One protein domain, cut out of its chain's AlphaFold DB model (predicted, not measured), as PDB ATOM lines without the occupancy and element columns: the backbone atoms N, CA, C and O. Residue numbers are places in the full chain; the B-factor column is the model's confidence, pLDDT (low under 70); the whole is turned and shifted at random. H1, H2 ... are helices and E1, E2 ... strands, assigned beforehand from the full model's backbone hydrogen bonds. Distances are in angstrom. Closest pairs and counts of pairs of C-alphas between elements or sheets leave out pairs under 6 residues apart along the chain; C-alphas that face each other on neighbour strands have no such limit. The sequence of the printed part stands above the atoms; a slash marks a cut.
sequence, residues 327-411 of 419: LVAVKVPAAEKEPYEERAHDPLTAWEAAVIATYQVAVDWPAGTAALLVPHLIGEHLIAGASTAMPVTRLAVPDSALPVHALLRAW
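This is residues 327 to 411 of the 419 residues of an uncharacterized protein of Kitasatospora viridis (UniProt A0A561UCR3). A small four-stranded antiparallel sheet forms the middle layer, with H1 and H2 over one face and the short helix H3 over the other. Two loops reach out at opposite ends and make the length: residues 332 to 349, which fold back on themselves, and the link round Asp 399. The printed part has 85 residues, with three named helices and four named strands in the order E1, H1, E2, E3, H2, E4, H3; the sheet order is E2, E3, E1, E4, and the class is mixed, helices and strands. By its radius of gyration of the C-alphas, 13.7 A, the whole is compact, while its outline is elongated, with spans of 51 by 28 by 21 A.

E1, residues 327 to 331, begins at C-alpha 327 (-27.189, 44.557, -88.649) and is 13.8 A long. H1, residues 350 to 359, measures 14.3 A from C-alpha 350 at (-47.706, 47.147, -89.522). E2, residues 360 to 364, measures 11.1 A and E3, residues 369 to 374, 15.4 A. H2, residues 376 to 385, measures 14.2 A; E4, residues 392 to 394, 7.1 A. H3, residues 404 to 410, measures 9.9 A and ends at C-alpha 410 (-24.104, 42.511, -74.964).

E1 and E3 are inner strands, antiparallel at 148 degrees, with N 370 and O 330 at 2.8 A. E1 and E4 are antiparallel at 158 degrees, with N 329 and O 393 at 2.8 A. E2 and E3 form a hairpin, with N 371 and O 362 at 2.8 A. E1, H1, E2 and E3, H2, E4 are split strand-helix-strand units, each with another strand between its two strands and a right-handed crossover. H1 is over E3 at a height over the sheet of 9.5 A and stands up from it at 62 degrees; the closest C-alphas are those of Tyr 359 and Leu 372, 5.1 A. H2, on the same face, is over E1 and E4 at 8.8 A; the C-alphas of Ile 383 and Val 392 are closest to each other, 5.5 A. H1 and H2 are close but not clearly touching, C-alphas 352 and 382 being closest at 7.7 A. H3, on the opposite face, runs slantwise to E3, 42 degrees on the local plane; its closest C-alpha pair with E2 is His 405 and Ala 362, 6.0 A. In H1, H2 and H3 every O i to N i+4 pair is within hydrogen-bond range.

The C-alphas of Tyr 340 and Asp 399 are farthest apart, 50.6 A. The printed part has no cut. The link from E1 to H1 is long, and in it residues 336 to 337 pair antiparallel with 344 to 345. Mean pLDDT of the printed part is 87.6; residues 337 to 343 and 397 to 401 are under 70.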
ATOM      1  N   LEU A 327     -26.797  45.283 -89.847       95.81
ATOM      2  CA  LEU A 327     -27.189  44.557 -88.649       95.81
ATOM      3  C   LEU A 327     -27.690  45.569 -87.613       95.81
ATOM      4  O   LEU A 327     -26.937  46.442 -87.174       95.81
ATOM      5  N   VAL A 328     -28.957  45.461 -87.230       96.50
ATOM      6  CA  VAL A 328     -29.585  46.331 -86.227       96.50
ATOM      7  C   VAL A 328     -30.127  45.493 -85.079       96.50
ATOM      8  O   VAL A 328     -30.600  44.380 -85.297       96.50
ATOM      9  N   ALA A 329     -30.046  46.010 -83.859       96.88
ATOM     10  CA  ALA A 329     -30.741  45.462 -82.707       96.88
ATOM     11  C   ALA A 329     -31.992  46.282 -82.424       96.88
ATOM     12  O   ALA A 329     -31.980  47.505 -82.572       96.88
ATOM     13  N   VAL A 330     -33.049  45.592 -82.016       97.06
ATOM     14  CA  VAL A 330     -34.339  46.178 -81.678       97.06
ATOM     15  C   VAL A 330     -34.886  45.543 -80.408       97.06
ATOM     16  O   VAL A 330     -34.797  44.327 -80.228       97.06
ATOM     17  N   LYS A 331     -35.458  46.357 -79.520       95.75
ATOM     18  CA  LYS A 331     -36.281  45.876 -78.405       95.75
ATOM     19  C   LYS A 331     -37.708  45.790 -78.911       95.75
ATOM     20  O   LYS A 331     -38.255  46.783 -79.377       95.75
ATOM     21  N   VAL A 332     -38.288  44.600 -78.865       94.69
ATOM     22  CA  VAL A 332     -39.635  44.370 -79.369       94.69
ATOM     23  C   VAL A 332     -40.619  44.560 -78.211       94.69
ATOM     24  O   VAL A 332     -40.642  43.723 -77.301       94.69
ATOM     25  N   PRO A 333     -41.420  45.639 -78.205       92.62
ATOM     26  CA  PRO A 333     -42.353  45.907 -77.120       92.62
ATOM     27  C   PRO A 333     -43.414  44.807 -77.011       92.62
ATOM     28  O   PRO A 333     -43.761  44.130 -77.986       92.62
ATOM     29  N   ALA A 334     -43.946  44.631 -75.806       91.00
ATOM     30  CA  ALA A 334     -45.132  43.817 -75.584       91.00
ATOM     31  C   ALA A 334     -46.379  44.564 -76.078       91.00
ATOM     32  O   ALA A 334     -46.419  45.789 -76.020       91.00
ATOM     33  N   ALA A 335     -47.411  43.839 -76.511       87.94
ATOM     34  CA  ALA A 335     -48.703  44.453 -76.794       87.94
ATOM     35  C   ALA A 335     -49.320  44.992 -75.491       87.94
ATOM     36  O   ALA A 335     -49.349  44.310 -74.451       87.94
ATOM     37  N   GLU A 336     -49.809  46.224 -75.550       81.38
ATOM     38  CA  GLU A 336     -50.382  46.925 -74.412       81.38
ATOM     39  C   GLU A 336     -51.850  46.549 -74.265       81.38
ATOM     40  O   GLU A 336     -52.600  46.466 -75.234       81.38
ATOM     41  N   LYS A 337     -52.282  46.282 -73.032       68.62
ATOM     42  CA  LYS A 337     -53.698  46.052 -72.761       68.62
ATOM     43  C   LYS A 337     -54.298  47.360 -72.277       68.62
ATOM     44  O   LYS A 337     -54.007  47.765 -71.151       68.62
ATOM     45  N   GLU A 338     -55.145  47.988 -73.083       57.66
ATOM     46  CA  GLU A 338     -55.899  49.135 -72.597       57.66
ATOM     47  C   GLU A 338     -56.911  48.687 -71.523       57.66
ATOM     48  O   GLU A 338     -57.535  47.630 -71.658       57.66
ATOM     49  N   PRO A 339     -57.104  49.450 -70.430       46.91
ATOM     50  CA  PRO A 339     -58.001  49.060 -69.337       46.91
ATOM     51  C   PRO A 339     -59.471  48.886 -69.746       46.91
ATOM     52  O   PRO A 339     -60.224  48.230 -69.023       46.91
ATOM     53  N   TYR A 340     -59.878  49.490 -70.866       49.66
ATOM     54  CA  TYR A 340     -61.264  49.557 -71.329       49.66
ATOM     55  C   TYR A 340     -61.514  48.830 -72.654       49.66
ATOM     56  O   TYR A 340     -62.675  48.648 -73.017       49.66
ATOM     57  N   GLU A 341     -60.466  48.376 -73.343       48.00
ATOM     58  CA  GLU A 341     -60.597  47.617 -74.583       48.00
ATOM     59  C   GLU A 341     -60.319  46.131 -74.340       48.00
ATOM     60  O   GLU A 341     -59.392  45.734 -73.629       48.00
ATOM     61  N   GLU A 342     -61.147  45.269 -74.932       53.12
ATOM     62  CA  GLU A 342     -60.917  43.821 -74.886       53.12
ATOM     63  C   GLU A 342     -59.722  43.404 -75.758       53.12
ATOM     64  O   GLU A 342     -59.118  42.354 -75.511       53.12
ATOM     65  N   ARG A 343     -59.349  44.232 -76.747       61.25
ATOM     66  CA  ARG A 343     -58.203  44.006 -77.631       61.25
ATOM     67  C   ARG A 343     -56.961  44.714 -77.101       61.25
ATOM     68  O   ARG A 343     -57.018  45.849 -76.651       61.25
ATOM     69  N   ALA A 344     -55.836  44.006 -77.140       70.31
ATOM     70  CA  ALA A 344     -54.540  44.614 -76.878       70.31
ATOM     71  C   ALA A 344     -54.148  45.486 -78.078       70.31
ATOM     72  O   ALA A 344     -54.275  45.039 -79.219       70.31
ATOM     73  N   HIS A 345     -53.672  46.699 -77.812       82.19
ATOM     74  CA  HIS A 345     -53.071  47.564 -78.814       82.19
ATOM     75  C   HIS A 345     -51.632  47.097 -79.068       82.19
ATOM     76  O   HIS A 345     -50.853  46.921 -78.125       82.19
ATOM     77  N   ASP A 346     -51.278  46.850 -80.328       88.75
ATOM     78  CA  ASP A 346     -49.888  46.591 -80.700       88.75
ATOM     79  C   ASP A 346     -49.184  47.939 -80.914       88.75
ATOM     80  O   ASP A 346     -49.583  48.672 -81.819       88.75
ATOM     81  N   PRO A 347     -48.163  48.286 -80.108       90.88
ATOM     82  CA  PRO A 347     -47.421  49.532 -80.292       90.88
ATOM     83  C   PRO A 347     -46.559  49.529 -81.562       90.88
ATOM     84  O   PRO A 347     -46.036  50.575 -81.939       90.88
ATOM     85  N   LEU A 348     -46.384  48.371 -82.210       93.50
ATOM     86  CA  LEU A 348     -45.721  48.286 -83.505       93.50
ATOM     87  C   LEU A 348     -46.659  48.720 -84.627       93.50
ATOM     88  O   LEU A 348     -47.796  48.257 -84.738       93.50
ATOM     89  N   THR A 349     -46.132  49.526 -85.541       94.19
ATOM     90  CA  THR A 349     -46.755  49.700 -86.851       94.19
ATOM     91  C   THR A 349     -46.753  48.380 -87.624       94.19
ATOM     92  O   THR A 349     -45.933  47.485 -87.395       94.19
ATOM     93  N   ALA A 350     -47.655  48.278 -88.603       93.94
ATOM     94  CA  ALA A 350     -47.706  47.147 -89.522       93.94
ATOM     95  C   ALA A 350     -46.327  46.900 -90.167       93.94
ATOM     96  O   ALA A 350     -45.781  45.798 -90.097       93.94
ATOM     97  N   TRP A 351     -45.702  47.947 -90.709       97.31
ATOM     98  CA  TRP A 351     -44.374  47.845 -91.315       97.31
ATOM     99  C   TRP A 351     -43.291  47.355 -90.342       97.31
ATOM    100  O   TRP A 351     -42.527  46.462 -90.704       97.31
ATOM    101  N   GLU A 352     -43.239  47.856 -89.104       97.62
ATOM    102  CA  GLU A 352     -42.243  47.411 -88.113       97.62
ATOM    103  C   GLU A 352     -42.400  45.927 -87.772       97.62
ATOM    104  O   GLU A 352     -41.414  45.184 -87.772       97.62
ATOM    105  N   ALA A 353     -43.637  45.474 -87.539       97.00
ATOM    106  CA  ALA A 353     -43.934  44.070 -87.281       97.00
ATOM    107  C   ALA A 353     -43.491  43.184 -88.458       97.00
ATOM    108  O   ALA A 353     -42.800  42.183 -88.255       97.00
ATOM    109  N   ALA A 354     -43.819  43.581 -89.692       98.00
ATOM    110  CA  ALA A 354     -43.397  42.889 -90.910       98.00
ATOM    111  C   ALA A 354     -41.870  42.845 -91.075       98.00
ATOM    112  O   ALA A 354     -41.317  41.806 -91.439       98.00
ATOM    113  N   VAL A 355     -41.170  43.947 -90.794       98.50
ATOM    114  CA  VAL A 355     -39.707  44.021 -90.881       98.50
ATOM    115  C   VAL A 355     -39.046  43.106 -89.856       98.50
ATOM    116  O   VAL A 355     -38.147  42.343 -90.220       98.50
ATOM    117  N   ILE A 356     -39.499  43.135 -88.598       98.25
ATOM    118  CA  ILE A 356     -39.000  42.231 -87.554       98.25
ATOM    119  C   ILE A 356     -39.239  40.783 -87.978       98.25
ATOM    120  O   ILE A 356     -38.305  39.981 -87.979       98.25
ATOM    121  N   ALA A 357     -40.462  40.451 -88.396       98.19
ATOM    122  CA  ALA A 357     -40.806  39.096 -88.795       98.19
ATOM    123  C   ALA A 357     -39.968  38.611 -89.983       98.19
ATOM    124  O   ALA A 357     -39.484  37.485 -89.962       98.19
ATOM    125  N   THR A 358     -39.728  39.460 -90.982       98.31
ATOM    126  CA  THR A 358     -39.030  39.078 -92.220       98.31
ATOM    127  C   THR A 358     -37.513  38.980 -92.048       98.31
ATOM    128  O   THR A 358     -36.883  38.091 -92.619       98.31
ATOM    129  N   TYR A 359     -36.903  39.885 -91.276       98.31
ATOM    130  CA  TYR A 359     -35.444  40.063 -91.255       98.31
ATOM    131  C   TYR A 359     -34.760  39.638 -89.951       98.31
ATOM    132  O   TYR A 359     -33.544  39.819 -89.824       98.31
ATOM    133  N   GLN A 360     -35.493  39.069 -88.989       98.00
ATOM    134  CA  GLN A 360     -34.910  38.533 -87.758       98.00
ATOM    135  C   GLN A 360     -33.902  37.415 -88.056       98.00
ATOM    136  O   GLN A 360     -34.231  36.402 -88.671       98.00
ATOM    137  N   VAL A 361     -32.676  37.582 -87.555       96.69
ATOM    138  CA  VAL A 361     -31.590  36.588 -87.649       96.69
ATOM    139  C   VAL A 361     -31.172  36.025 -86.293       96.69
ATOM    140  O   VAL A 361     -30.562  34.961 -86.233       96.69
ATOM    141  N   ALA A 362     -31.487  36.725 -85.204       95.88
ATOM    142  CA  ALA A 362     -31.269  36.266 -83.838       95.88
ATOM    143  C   ALA A 362     -32.273  36.929 -82.891       95.88
ATOM    144  O   ALA A 362     -32.776  38.015 -83.171       95.88
ATOM    145  N   VAL A 363     -32.529  36.287 -81.756       95.81
ATOM    146  CA  VAL A 363     -33.447  36.770 -80.722       95.81
ATOM    147  C   VAL A 363     -32.911  36.406 -79.340       95.81
ATOM    148  O   VAL A 363     -32.285  35.355 -79.162       95.81
ATOM    149  N   ASP A 364     -33.135  37.291 -78.377       94.88
ATOM    150  CA  ASP A 364     -32.931  37.061 -76.953       94.88
ATOM    151  C   ASP A 364     -34.281  37.178 -76.237       94.88
ATOM    152  O   ASP A 364     -34.714  38.252 -75.817       94.88
ATOM    153  N   TRP A 365     -34.984  36.046 -76.143       92.50
ATOM    154  CA  TRP A 365     -36.338  35.987 -75.591       92.50
ATOM    155  C   TRP A 365     -36.465  36.555 -74.169       92.50
ATOM    156  O   TRP A 365     -37.413  37.308 -73.939       92.50
ATOM    157  N   PRO A 366     -35.546  36.257 -73.221       90.25
ATOM    158  CA  PRO A 366     -35.549  36.872 -71.894       90.25
ATOM    159  C   PRO A 366     -35.572  38.400 -71.897       90.25
ATOM    160  O   PRO A 366     -36.268  38.987 -71.070       90.25
ATOM    161  N   ALA A 367     -34.819  39.027 -72.804       89.50
ATOM    162  CA  ALA A 367     -34.702  40.480 -72.905       89.50
ATOM    163  C   ALA A 367     -35.750  41.100 -73.846       89.50
ATOM    164  O   ALA A 367     -35.932  42.315 -73.853       89.50
ATOM    165  N   GLY A 368     -36.434  40.283 -74.651       92.94
ATOM    166  CA  GLY A 368     -37.357  40.766 -75.675       92.94
ATOM    167  C   GLY A 368     -36.665  41.511 -76.808       92.94
ATOM    168  O   GLY A 368     -37.269  42.388 -77.419       92.94
ATOM    169  N   THR A 369     -35.402  41.194 -77.080       95.88
ATOM    170  CA  THR A 369     -34.615  41.868 -78.113       95.88
ATOM    171  C   THR A 369     -34.385  40.954 -79.308       95.88
ATOM    172  O   THR A 369     -34.295  39.733 -79.178       95.88
ATOM    173  N   ALA A 370     -34.294  41.541 -80.497       97.12
ATOM    174  CA  ALA A 370     -34.010  40.839 -81.738       97.12
ATOM    175  C   ALA A 370     -32.886  41.542 -82.502       97.12
ATOM    176  O   ALA A 370     -32.750  42.763 -82.451       97.12
ATOM    177  N   ALA A 371     -32.090  40.764 -83.231       97.38
ATOM    178  CA  ALA A 371     -31.155  41.278 -84.218       97.38
ATOM    179  C   ALA A 371     -31.731  41.039 -85.613       97.38
ATOM    180  O   ALA A 371     -32.131  39.915 -85.942       97.38
ATOM    181  N   LEU A 372     -31.743  42.084 -86.435       97.94
ATOM    182  CA  LEU A 372     -32.262  42.061 -87.794       97.94
ATOM    183  C   LEU A 372     -31.126  42.318 -88.786       97.94
ATOM    184  O   LEU A 372     -30.335  43.244 -88.593       97.94
ATOM    185  N   LEU A 373     -31.062  41.531 -89.861       97.00
ATOM    186  CA  LEU A 373     -30.149  41.775 -90.983       97.00
ATOM    187  C   LEU A 373     -30.934  42.346 -92.166       97.00
ATOM    188  O   LEU A 373     -31.452  41.609 -93.009       97.00
ATOM    189  N   VAL A 374     -31.008  43.671 -92.225       97.31
ATOM    190  CA  VAL A 374     -31.934  44.411 -93.090       97.31
ATOM    191  C   VAL A 374     -31.222  45.102 -94.259       97.31
ATOM    192  O   VAL A 374     -30.041  45.442 -94.159       97.31
ATOM    193  N   PRO A 375     -31.913  45.350 -95.386       97.12
ATOM    194  CA  PRO A 375     -31.485  46.331 -96.381       97.12
ATOM    195  C   PRO A 375     -31.175  47.690 -95.743       97.12
ATOM    196  O   PRO A 375     -31.844  48.094 -94.793       97.12
ATOM    197  N   HIS A 376     -30.195  48.415 -96.292       94.88
ATOM    198  CA  HIS A 376     -29.738  49.701 -95.751       94.88
ATOM    199  C   HIS A 376     -30.887  50.688 -95.504       94.88
ATOM    200  O   HIS A 376     -30.994  51.249 -94.422       94.88
ATOM    201  N   LEU A 377     -31.797  50.833 -96.473       96.62
ATOM    202  CA  LEU A 377     -32.964  51.712 -96.365       96.62
ATOM    203  C   LEU A 377     -33.860  51.386 -95.165       96.62
ATOM    204  O   LEU A 377     -34.280  52.293 -94.454       96.62
ATOM    205  N   ILE A 378     -34.113  50.099 -94.917       97.62
ATOM    206  CA  ILE A 378     -34.921  49.643 -93.780       97.62
ATOM    207  C   ILE A 378     -34.207  49.963 -92.462       97.62
ATOM    208  O   ILE A 378     -34.841  50.431 -91.521       97.62
ATOM    209  N   GLY A 379     -32.888  49.755 -92.395       96.56
ATOM    210  CA  GLY A 379     -32.107  50.069 -91.199       96.56
ATOM    211  C   GLY A 379     -32.099  51.564 -90.872       96.56
ATOM    212  O   GLY A 379     -32.363  51.932 -89.729       96.56
ATOM    213  N   GLU A 380     -31.885  52.431 -91.866       95.81
ATOM    214  CA  GLU A 380     -31.989  53.887 -91.688       95.81
ATOM    215  C   GLU A 380     -33.392  54.304 -91.230       95.81
ATOM    216  O   GLU A 380     -33.529  55.124 -90.320       95.81
ATOM    217  N   HIS A 381     -34.431  53.710 -91.822       96.06
ATOM    218  CA  HIS A 381     -35.819  54.012 -91.490       96.06
ATOM    219  C   HIS A 381     -36.176  53.617 -90.051       96.06
ATOM    220  O   HIS A 381     -36.720  54.444 -89.322       96.06
ATOM    221  N   LEU A 382     -35.814  52.400 -89.622       96.69
ATOM    222  CA  LEU A 382     -36.019  51.930 -88.246       96.69
ATOM    223  C   LEU A 382     -35.328  52.847 -87.229       96.69
ATOM    224  O   LEU A 382     -35.911  53.201 -86.212       96.69
ATOM    225  N   ILE A 383     -34.089  53.259 -87.504       95.38
ATOM    226  CA  ILE A 383     -33.317  54.108 -86.585       95.38
ATOM    227  C   ILE A 383     -33.916  55.511 -86.506       95.38
ATOM    228  O   ILE A 383     -34.030  56.073 -85.421       95.38
ATOM    229  N   ALA A 384     -34.327  56.077 -87.641       93.75
ATOM    230  CA  ALA A 384     -34.985  57.380 -87.687       93.75
ATOM    231  C   ALA A 384     -36.424  57.359 -87.139       93.75
ATOM    232  O   ALA A 384     -37.027  58.424 -86.993       93.75
ATOM    233  N   GLY A 385     -37.005  56.174 -86.940       90.94
ATOM    234  CA  GLY A 385     -38.329  55.947 -86.358       90.94
ATOM    235  C   GLY A 385     -38.304  55.448 -84.914       90.94
ATOM    236  O   GLY A 385     -39.369  55.299 -84.323       90.94
ATOM    237  N   ALA A 386     -37.119  55.195 -84.349       91.69
ATOM    238  CA  ALA A 386     -36.980  54.601 -83.028       91.69
ATOM    239  C   ALA A 386     -37.711  55.429 -81.962       91.69
ATOM    240  O   ALA A 386     -37.578  56.653 -81.894       91.69
ATOM    241  N   SER A 387     -38.463  54.735 -81.114       88.62
ATOM    242  CA  SER A 387     -39.169  55.310 -79.972       88.62
ATOM    243  C   SER A 387     -38.580  54.777 -78.668       88.62
ATOM    244  O   SER A 387     -37.809  53.818 -78.668       88.62
ATOM    245  N   THR A 388     -38.965  55.369 -77.539       86.00
ATOM    246  CA  THR A 388     -38.582  54.862 -76.210       86.00
ATOM    247  C   THR A 388     -39.119  53.449 -75.956       86.00
ATOM    248  O   THR A 388     -38.443  52.623 -75.350       86.00
ATOM    249  N   ALA A 389     -40.301  53.124 -76.490       85.00
ATOM    250  CA  ALA A 389     -40.896  51.792 -76.381       85.00
ATOM    251  C   ALA A 389     -40.204  50.741 -77.274       85.00
ATOM    252  O   ALA A 389     -40.205  49.551 -76.950       85.00
ATOM    253  N   MET A 390     -39.603  51.172 -78.387       91.88
ATOM    254  CA  MET A 390     -38.918  50.320 -79.363       91.88
ATOM    255  C   MET A 390     -37.558  50.933 -79.744       91.88
ATOM    256  O   MET A 390     -37.386  51.433 -80.861       91.88
ATOM    257  N   PRO A 391     -36.565  50.923 -78.835       94.31
ATOM    258  CA  PRO A 391     -35.229  51.394 -79.154       94.31
ATOM    259  C   PRO A 391     -34.603  50.524 -80.247       94.31
ATOM    260  O   PRO A 391     -34.668  49.289 -80.206       94.31
ATOM    261  N   VAL A 392     -33.961  51.191 -81.208       95.81
ATOM    262  CA  VAL A 392     -33.234  50.567 -82.317       95.81
ATOM    263  C   VAL A 392     -31.812  51.108 -82.355       95.81
ATOM    264  O   VAL A 392     -31.582  52.312 -82.254       95.81
ATOM    265  N   THR A 393     -30.824  50.235 -82.531       94.81
ATOM    266  CA  THR A 393     -29.421  50.651 -82.666       94.81
ATOM    267  C   THR A 393     -28.703  49.808 -83.710       94.81
ATOM    268  O   THR A 393     -28.942  48.607 -83.831       94.81
ATOM    269  N   ARG A 394     -27.776  50.412 -84.467       93.81
ATOM    270  CA  ARG A 394     -26.860  49.635 -85.317       93.81
ATOM    271  C   ARG A 394     -25.946  48.810 -84.425       93.81
ATOM    272  O   ARG A 394     -25.229  49.369 -83.597       93.81
ATOM    273  N   LEU A 395     -25.920  47.498 -84.628       89.38
ATOM    274  CA  LEU A 395     -24.921  46.662 -83.985       89.38
ATOM    275  C   LEU A 395     -23.616  46.819 -84.755       89.38
ATOM    276  O   LEU A 395     -23.486  46.351 -85.888       89.38
ATOM    277  N   ALA A 396     -22.645  47.495 -84.144       75.69
ATOM    278  CA  ALA A 396     -21.282  47.453 -84.640       75.69
ATOM    279  C   ALA A 396     -20.827  45.993 -84.586       75.69
ATOM    280  O   ALA A 396     -20.823  45.393 -83.515       75.69
ATOM    281  N   VAL A 397     -20.469  45.422 -85.735       64.62
ATOM    282  CA  VAL A 397     -19.660  44.206 -85.774       64.62
ATOM    283  C   VAL A 397     -18.238  44.717 -85.575       64.62
ATOM    284  O   VAL A 397     -17.699  45.318 -86.507       64.62
ATOM    285  N   PRO A 398     -17.642  44.629 -84.371       53.62
ATOM    286  CA  PRO A 398     -16.249  45.016 -84.235       53.62
ATOM    287  C   PRO A 398     -15.421  44.060 -85.109       53.62
ATOM    288  O   PRO A 398     -15.904  42.998 -85.499       53.62
ATOM    289  N   ASP A 399     -14.140  44.344 -85.335       55.00
ATOM    290  CA  ASP A 399     -13.216  43.359 -85.932       55.00
ATOM    291  C   ASP A 399     -13.167  42.019 -85.145       55.00
ATOM    292  O   ASP A 399     -12.545  41.044 -85.570       55.00
ATOM    293  N   SER A 400     -13.826  41.947 -83.981       52.25
ATOM    294  CA  SER A 400     -14.133  40.715 -83.275       52.25
ATOM    295  C   SER A 400     -15.237  39.932 -83.999       52.25
ATOM    296  O   SER A 400     -16.393  40.336 -84.071       52.25
ATOM    297  N   ALA A 401     -14.883  38.745 -84.491       67.38
ATOM    298  CA  ALA A 401     -15.773  37.755 -85.100       67.38
ATOM    299  C   ALA A 401     -16.808  37.147 -84.116       67.38
ATOM    300  O   ALA A 401     -17.011  35.932 -84.079       67.38
ATOM    301  N   LEU A 402     -17.425  37.963 -83.256       76.44
ATOM    302  CA  LEU A 402     -18.424  37.519 -82.293       76.44
ATOM    303  C   LEU A 402     -19.707  37.091 -83.024       76.44
ATOM    304  O   LEU A 402     -20.180  37.808 -83.908       76.44
ATOM    305  N   PRO A 403     -20.316  35.952 -82.645       87.00
ATOM    306  CA  PRO A 403     -21.619  35.561 -83.167       87.00
ATOM    307  C   PRO A 403     -22.688  36.622 -82.875       87.00
ATOM    308  O   PRO A 403     -22.672  37.240 -81.810       87.00
ATOM    309  N   VAL A 404     -23.675  36.773 -83.764       88.88
ATOM    310  CA  VAL A 404     -24.753  37.778 -83.633       88.88
ATOM    311  C   VAL A 404     -25.479  37.689 -82.285       88.88
ATOM    312  O   VAL A 404     -25.739  38.714 -81.666       88.88
ATOM    313  N   HIS A 405     -25.736  36.481 -81.771       88.44
ATOM    314  CA  HIS A 405     -26.344  36.302 -80.444       88.44
ATOM    315  C   HIS A 405     -25.504  36.895 -79.302       88.44
ATOM    316  O   HIS A 405     -26.064  37.367 -78.318       88.44
ATOM    317  N   ALA A 406     -24.173  36.872 -79.412       87.94
ATOM    318  CA  ALA A 406     -23.295  37.460 -78.405       87.94
ATOM    319  C   ALA A 406     -23.325  38.993 -78.469       87.94
ATOM    320  O   ALA A 406     -23.365  39.636 -77.424       87.94
ATOM    321  N   LEU A 407     -23.371  39.565 -79.678       89.31
ATOM    322  CA  LEU A 407     -23.553  41.007 -79.872       89.31
ATOM    323  C   LEU A 407     -24.905  41.473 -79.318       89.31
ATOM    324  O   LEU A 407     -24.956  42.457 -78.588       89.31
ATOM    325  N   LEU A 408     -25.980  40.732 -79.603       91.88
ATOM    326  CA  LEU A 408     -27.324  41.054 -79.128       91.88
ATOM    327  C   LEU A 408     -27.434  40.991 -77.599       91.88
ATOM    328  O   LEU A 408     -28.009  41.888 -77.002       91.88
ATOM    329  N   ARG A 409     -26.839  39.980 -76.951       89.94
ATOM    330  CA  ARG A 409     -26.830  39.871 -75.478       89.94
ATOM    331  C   ARG A 409     -25.967  40.925 -74.786       89.94
ATOM    332  O   ARG A 409     -26.190  41.225 -73.618       89.94
ATOM    333  N   ALA A 410     -24.940  41.427 -75.470       88.06
ATOM    334  CA  ALA A 410     -24.104  42.511 -74.964       88.06
ATOM    335  C   ALA A 410     -24.767  43.884 -75.143       88.06
ATOM    336  O   ALA A 410     -24.387  44.837 -74.462       88.06
ATOM    337  N   TRP A 411     -25.738  43.992 -76.051       90.62
ATOM    338  CA  TRP A 411     -26.520  45.200 -76.239       90.62
ATOM    339  C   TRP A 411     -27.515  45.363 -75.091       90.62
ATOM    340  O   TRP A 411     -28.399  44.533 -74.887       90.62
TER     341      TRP A 411